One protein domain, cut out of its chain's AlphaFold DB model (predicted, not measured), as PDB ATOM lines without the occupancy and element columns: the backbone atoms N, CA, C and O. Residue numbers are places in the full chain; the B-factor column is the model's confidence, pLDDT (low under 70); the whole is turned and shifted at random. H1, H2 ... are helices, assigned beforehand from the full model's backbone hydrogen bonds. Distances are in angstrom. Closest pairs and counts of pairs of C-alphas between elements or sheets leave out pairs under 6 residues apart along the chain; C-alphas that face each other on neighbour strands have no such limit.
ATOM      1  N   ALA A  39     -44.506 -36.704  49.267       78.94
ATOM      2  CA  ALA A  39     -43.834 -36.626  50.567       78.94
ATOM      3  C   ALA A  39     -43.703 -35.183  51.093       78.94
ATOM      4  O   ALA A  39     -43.527 -34.232  50.323       78.94
ATOM      5  N   ALA A  40     -43.831 -34.996  52.407       70.50
ATOM      6  CA  ALA A  40     -43.663 -33.686  53.037       70.50
ATOM      7  C   ALA A  40     -42.268 -33.102  52.727       70.50
ATOM      8  O   ALA A  40     -41.304 -33.848  52.605       70.50
ATOM      9  N   LYS A  41     -42.176 -31.771  52.578       68.44
ATOM     10  CA  LYS A  41     -40.940 -31.014  52.268       68.44
ATOM     11  C   LYS A  41     -40.269 -31.273  50.908       68.44
ATOM     12  O   LYS A  41     -39.234 -30.689  50.637       68.44
ATOM     13  N   ILE A  42     -40.884 -32.039  50.006       76.06
ATOM     14  CA  ILE A  42     -40.316 -32.307  48.668       76.06
ATOM     15  C   ILE A  42     -40.518 -31.164  47.649       76.06
ATOM     16  O   ILE A  42     -40.285 -31.340  46.461       76.06
ATOM     17  N   GLY A  43     -41.001 -29.997  48.096       75.69
ATOM     18  CA  GLY A  43     -41.208 -28.835  47.220       75.69
ATOM     19  C   GLY A  43     -42.524 -28.830  46.429       75.69
ATOM     20  O   GLY A  43     -42.626 -28.154  45.416       75.69
ATOM     21  N   LYS A  44     -43.575 -29.535  46.876       83.38
ATOM     22  CA  LYS A  44     -44.899 -29.515  46.205       83.38
ATOM     23  C   LYS A  44     -45.512 -28.119  46.104       83.38
ATOM     24  O   LYS A  44     -46.044 -27.757  45.061       83.38
ATOM     25  N   SER A  45     -45.430 -27.346  47.187       79.62
ATOM     26  CA  SER A  45     -45.867 -25.946  47.198       79.62
ATOM     27  C   SER A  45     -45.051 -25.120  46.207       79.62
ATOM     28  O   SER A  45     -45.601 -24.243  45.551       79.62
ATOM     29  N   TRP A  46     -43.762 -25.454  46.053       83.19
ATOM     30  CA  TRP A  46     -42.894 -24.799  45.088       83.19
ATOM     31  C   TRP A  46     -43.273 -25.094  43.649       83.19
ATOM     32  O   TRP A  46     -43.478 -24.165  42.873       83.19
ATOM     33  N   LEU A  47     -43.491 -26.367  43.333       84.31
ATOM     34  CA  LEU A  47     -43.945 -26.787  42.014       84.31
ATOM     35  C   LEU A  47     -45.286 -26.140  41.643       84.31
ATOM     36  O   LEU A  47     -45.443 -25.684  40.517       84.31
ATOM     37  N   MET A  48     -46.233 -26.059  42.584       84.38
ATOM     38  CA  MET A  48     -47.536 -25.428  42.346       84.38
ATOM     39  C   MET A  48     -47.431 -23.926  42.074       84.38
ATOM     40  O   MET A  48     -48.074 -23.438  41.146       84.38
ATOM     41  N   LEU A  49     -46.618 -23.197  42.845       84.25
ATOM     42  CA  LEU A  49     -46.417 -21.766  42.612       84.25
ATOM     43  C   LEU A  49     -45.679 -21.515  41.293       84.25
ATOM     44  O   LEU A  49     -46.111 -20.683  40.499       84.25
ATOM     45  N   TRP A  50     -44.596 -22.258  41.044       84.81
ATOM     46  CA  TRP A  50     -43.811 -22.151  39.816       84.81
ATOM     47  C   TRP A  50     -44.664 -22.435  38.581       84.81
ATOM     48  O   TRP A  50     -44.644 -21.665  37.624       84.81
ATOM     49  N   LEU A  51     -45.467 -23.497  38.623       84.06
ATOM     50  CA  LEU A  51     -46.342 -23.861  37.519       84.06
ATOM     51  C   LEU A  51     -47.435 -22.811  37.297       84.06
ATOM     52  O   LEU A  51     -47.694 -22.438  36.157       84.06
ATOM     53  N   GLY A  52     -48.019 -22.271  38.371       85.25
ATOM     54  CA  GLY A  52     -48.955 -21.152  38.272       85.25
ATOM     55  C   GLY A  52     -48.335 -19.909  37.631       85.25
ATOM     56  O   GLY A  52     -48.964 -19.266  36.792       85.25
ATOM     57  N   LEU A  53     -47.076 -19.612  37.960       85.69
ATOM     58  CA  LEU A  53     -46.339 -18.496  37.375       85.69
ATOM     59  C   LEU A  53     -46.066 -18.718  35.877       85.69
ATOM     60  O   LEU A  53     -46.349 -17.828  35.079       85.69
ATOM     61  N   GLN A  54     -45.587 -19.903  35.483       85.62
ATOM     62  CA  GLN A  54     -45.354 -20.251  34.072       85.62
ATOM     63  C   GLN A  54     -46.639 -20.148  33.243       85.62
ATOM     64  O   GLN A  54     -46.639 -19.528  32.181       85.62
ATOM     65  N   VAL A  55     -47.751 -20.672  33.769       84.94
ATOM     66  CA  VAL A  55     -49.069 -20.605  33.124       84.94
ATOM     67  C   VAL A  55     -49.553 -19.156  32.984       84.94
ATOM     68  O   VAL A  55     -50.010 -18.778  31.906       84.94
ATOM     69  N   SER A  56     -49.383 -18.325  34.020       86.19
ATOM     70  CA  SER A  56     -49.745 -16.896  33.967       86.19
ATOM     71  C   SER A  56     -48.900 -16.078  32.989       86.19
ATOM     72  O   SER A  56     -49.354 -15.061  32.485       86.19
ATOM     73  N   GLN A  57     -47.669 -16.513  32.716       84.62
ATOM     74  CA  GLN A  57     -46.772 -15.867  31.755       84.62
ATOM     75  C   GLN A  57     -46.920 -16.456  30.344       84.62
ATOM     76  O   GLN A  57     -46.396 -15.897  29.384       84.62
ATOM     77  N   GLY A  58     -47.644 -17.574  30.201       82.12
ATOM     78  CA  GLY A  58     -47.801 -18.298  28.941       82.12
ATOM     79  C   GLY A  58     -46.539 -19.043  28.498       82.12
ATOM     80  O   GLY A  58     -46.390 -19.331  27.311       82.12
ATOM     81  N   PHE A  59     -45.623 -19.335  29.423       83.94
ATOM     82  CA  PHE A  59     -44.396 -20.067  29.127       83.94
ATOM     83  C   PHE A  59     -44.608 -21.578  29.154       83.94
ATOM     84  O   PHE A  59     -45.257 -22.125  30.043       83.94
ATOM     85  N   SER A  60     -43.972 -22.258  28.200       82.50
ATOM     86  CA  SER A  60     -44.011 -23.710  28.069       82.50
ATOM     87  C   SER A  60     -43.458 -24.400  29.318       82.50
ATOM     88  O   SER A  60     -42.282 -24.258  29.658       82.50
ATOM     89  N   VAL A  61     -44.274 -25.225  29.969       82.06
ATOM     90  CA  VAL A  61     -43.843 -26.039  31.111       82.06
ATOM     91  C   VAL A  61     -43.216 -27.323  30.580       82.06
ATOM     92  O   VAL A  61     -43.878 -28.109  29.911       82.06
ATOM     93  N   TRP A  62     -41.928 -27.543  30.862       78.69
ATOM     94  CA  TRP A  62     -41.186 -28.750  30.453       78.69
ATOM     95  C   TRP A  62     -41.264 -29.069  28.948       78.69
ATOM     96  O   TRP A  62     -41.307 -30.229  28.547       78.69
ATOM     97  N   GLY A  63     -41.291 -28.031  28.105       78.81
ATOM     98  CA  GLY A  63     -41.407 -28.180  26.651       78.81
ATOM     99  C   GLY A  63     -42.821 -28.501  26.154       78.81
ATOM    100  O   GLY A  63     -43.009 -28.655  24.951       78.81
ATOM    101  N   MET A  64     -43.813 -28.564  27.048       81.81
ATOM    102  CA  MET A  64     -45.223 -28.726  26.699       81.81
ATOM    103  C   MET A  64     -45.874 -27.350  26.523       81.81
ATOM    104  O   MET A  64     -45.618 -26.448  27.331       81.81
ATOM    105  N   PRO A  65     -46.715 -27.160  25.492       78.94
ATOM    106  CA  PRO A  65     -47.455 -25.921  25.333       78.94
ATOM    107  C   PRO A  65     -48.430 -25.748  26.503       78.94
ATOM    108  O   PRO A  65     -49.115 -26.682  26.926       78.94
ATOM    109  N   THR A  66     -48.485 -24.534  27.038       82.88
ATOM    110  CA  THR A  66     -49.411 -24.158  28.106       82.88
ATOM    111  C   THR A  66     -50.429 -23.165  27.590       82.88
ATOM    112  O   THR A  66     -50.092 -22.255  26.831       82.88
ATOM    113  N   MET A  67     -51.670 -23.296  28.042       80.75
ATOM    114  CA  MET A  67     -52.682 -22.279  27.812       80.75
ATOM    115  C   MET A  67     -52.450 -21.115  28.778       80.75
ATOM    116  O   MET A  67     -52.503 -21.301  29.989       80.75
ATOM    117  N   HIS A  68     -52.224 -19.917  28.237       81.50
ATOM    118  CA  HIS A  68     -52.138 -18.699  29.040       81.50
ATOM    119  C   HIS A  68     -53.485 -18.428  29.722       81.50
ATOM    120  O   HIS A  68     -54.501 -18.239  29.044       81.50
ATOM    121  N   CYS A  69     -53.500 -18.398  31.053       79.50
ATOM    122  CA  CYS A  69     -54.692 -18.083  31.835       79.50
ATOM    123  C   CYS A  69     -54.349 -17.382  33.151       79.50
ATOM    124  O   CYS A  69     -53.226 -17.464  33.649       79.50
ATOM    125  N   ASP A  70     -55.340 -16.700  33.724       82.12
ATOM    126  CA  ASP A  70     -55.202 -16.065  35.029       82.12
ATOM    127  C   ASP A  70     -55.152 -17.130  36.130       82.12
ATOM    128  O   ASP A  70     -56.050 -17.970  36.254       82.12
ATOM    129  N   VAL A  71     -54.105 -17.089  36.957       83.56
ATOM    130  CA  VAL A  71     -53.884 -18.066  38.028       83.56
ATOM    131  C   VAL A  71     -54.057 -17.413  39.395       83.56
ATOM    132  O   VAL A  71     -53.415 -16.415  39.711       83.56
ATOM    133  N   LEU A  72     -54.884 -18.026  40.246       84.69
ATOM    134  CA  LEU A  72     -55.031 -17.658  41.653       84.69
ATOM    135  C   LEU A  72     -54.388 -18.726  42.544       84.69
ATOM    136  O   LEU A  72     -54.909 -19.832  42.679       84.69
ATOM    137  N   TYR A  73     -53.276 -18.379  43.193       84.12
ATOM    138  CA  TYR A  73     -52.626 -19.241  44.180       84.12
ATOM    139  C   TYR A  73     -53.063 -18.859  45.601       84.12
ATOM    140  O   TYR A  73     -52.763 -17.766  46.078       84.12
ATOM    141  N   LEU A  74     -53.762 -19.767  46.292       79.88
ATOM    142  CA  LEU A  74     -54.230 -19.560  47.665       79.88
ATOM    143  C   LEU A  74     -53.451 -20.452  48.639       79.88
ATOM    144  O   LEU A  74     -53.600 -21.675  48.631       79.88
ATOM    145  N   CYS A  75     -52.642 -19.848  49.510       80.50
ATOM    146  CA  CYS A  75     -51.897 -20.584  50.528       80.50
ATOM    147  C   CYS A  75     -52.509 -20.386  51.920       80.50
ATOM    148  O   CYS A  75     -52.458 -19.296  52.478       80.50
ATOM    149  N   LEU A  76     -53.081 -21.452  52.486       76.81
ATOM    150  CA  LEU A  76     -53.749 -21.426  53.799       76.81
ATOM    151  C   LEU A  76     -52.852 -21.859  54.964       76.81
ATOM    152  O   LEU A  76     -53.239 -21.722  56.119       76.81
ATOM    153  N   ARG A  77     -51.688 -22.446  54.674       64.25
ATOM    154  CA  ARG A  77     -50.871 -23.146  55.677       64.25
ATOM    155  C   ARG A  77     -49.472 -22.557  55.862       64.25
ATOM    156  O   ARG A  77     -48.848 -22.848  56.872       64.25
ATOM    157  N   ILE A  78     -48.987 -21.772  54.899       67.62
ATOM    158  CA  ILE A  78     -47.612 -21.254  54.866       67.62
ATOM    159  C   ILE A  78     -47.640 -19.766  55.225       67.62
ATOM    160  O   ILE A  78     -48.484 -19.023  54.718       67.62
ATOM    161  N   HIS A  79     -46.735 -19.342  56.108       69.81
ATOM    162  CA  HIS A  79     -46.570 -17.929  56.451       69.81
ATOM    163  C   HIS A  79     -45.935 -17.161  55.286       69.81
ATOM    164  O   HIS A  79     -45.124 -17.694  54.530       69.81
ATOM    165  N   LYS A  80     -46.290 -15.879  55.142       65.94
ATOM    166  CA  LYS A  80     -45.790 -15.025  54.049       65.94
ATOM    167  C   LYS A  80     -44.262 -14.926  54.015       65.94
ATOM    168  O   LYS A  80     -43.700 -14.767  52.936       65.94
ATOM    169  N   ASP A  81     -43.616 -15.031  55.171       65.88
ATOM    170  CA  ASP A  81     -42.164 -14.910  55.294       65.88
ATOM    171  C   ASP A  81     -41.442 -16.121  54.692       65.88
ATOM    172  O   ASP A  81     -40.510 -15.945  53.913       65.88
ATOM    173  N   GLU A  82     -41.946 -17.337  54.924       66.00
ATOM    174  CA  GLU A  82     -41.412 -18.553  54.293       66.00
ATOM    175  C   GLU A  82     -41.591 -18.520  52.771       66.00
ATOM    176  O   GLU A  82     -40.698 -18.919  52.032       66.00
ATOM    177  N   LEU A  83     -42.703 -17.962  52.279       68.12
ATOM    178  CA  LEU A  83     -42.931 -17.780  50.841       68.12
ATOM    179  C   LEU A  83     -41.912 -16.840  50.183       68.12
ATOM    180  O   LEU A  83     -41.556 -17.057  49.032       68.12
ATOM    181  N   LYS A  84     -41.434 -15.803  50.873       62.88
ATOM    182  CA  LYS A  84     -40.389 -14.927  50.318       62.88
ATOM    183  C   LYS A  84     -39.016 -15.581  50.375       62.88
ATOM    184  O   LYS A  84     -38.261 -15.506  49.410       62.88
ATOM    185  N   THR A  85     -38.704 -16.241  51.487       64.19
ATOM    186  CA  THR A  85     -37.401 -16.880  51.687       64.19
ATOM    187  C   THR A  85     -37.201 -18.083  50.767       64.19
ATOM    188  O   THR A  85     -36.152 -18.184  50.136       64.19
ATOM    189  N   ASP A  86     -38.205 -18.950  50.622       66.44
ATOM    190  CA  ASP A  86     -38.084 -20.175  49.818       66.44
ATOM    191  C   ASP A  86     -38.087 -19.908  48.307       66.44
ATOM    192  O   ASP A  86     -37.591 -20.723  47.528       66.44
ATOM    193  N   PHE A  87     -38.650 -18.777  47.875       63.91
ATOM    194  CA  PHE A  87     -38.865 -18.491  46.456       63.91
ATOM    195  C   PHE A  87     -38.065 -17.307  45.919       63.91
ATOM    196  O   PHE A  87     -38.065 -17.105  44.708       63.91
ATOM    197  N   SER A  88     -37.358 -16.565  46.782       59.22
ATOM    198  CA  SER A  88     -36.548 -15.396  46.397       59.22
ATOM    199  C   SER A  88     -37.313 -14.389  45.518       59.22
ATOM    200  O   SER A  88     -36.772 -13.898  44.527       59.22
ATOM    201  N   ILE A  89     -38.580 -14.121  45.862       57.00
ATOM    202  CA  ILE A  89     -39.463 -13.136  45.203       57.00
ATOM    203  C   ILE A  89     -39.461 -11.823  45.989       57.00
ATOM    204  O   ILE A  89     -39.594 -11.884  47.237       57.00
TER     205      ILE A  89
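AT A GLANCE: This is residues 39 to 89 of the 89 residues of an uncharacterized protein of Clostridium leptum CAG:27 (UniProt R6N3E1). A single long helix, H1, forms the main axis; past its last residue the unnamed link of residues 58 to 79 makes a wide loop and folds back along it to the short helix H2, set crosswise near the first turns of H1. The printed part has 51 residues with two named helices, H1 then H2, and no named strand. The class is all helix, though under half of the residues, 22 of 51, are in named elements. The whole is only just loose, close to compact, with a radius of gyration of the C-alphas of 12.0 A and spans of 31 by 22 by 19 A.

HOW THE PARTS SIT: H1, residues 44 to 57, and H2, residues 80 to 87, are close but not clearly touching; their closest C-alphas, those of Trp 46 and Phe 87, are 7.6 A apart. Their lines are about perpendicular, at 79 degrees. Every O i to N i+4 pair is within hydrogen-bond range in H1, and 3 of 4 in H2.

IN THESE COORDINATES: H1 begins at C-alpha 44 (-44.899, -29.515, 46.205) and measures 20.0 A from first to last C-alpha. H2 measures 10.8 A and ends at C-alpha 87 (-38.865, -18.491, 46.456).

THE WHOLE: The C-alphas farthest apart, those of Pro 65 and Asp 81, are 32.4 A apart. The printed part has no cut, and the link from H1 to H2 is long, with 22 residues. The pLDDT is under 70 at residue 41 and residues 77 to 89.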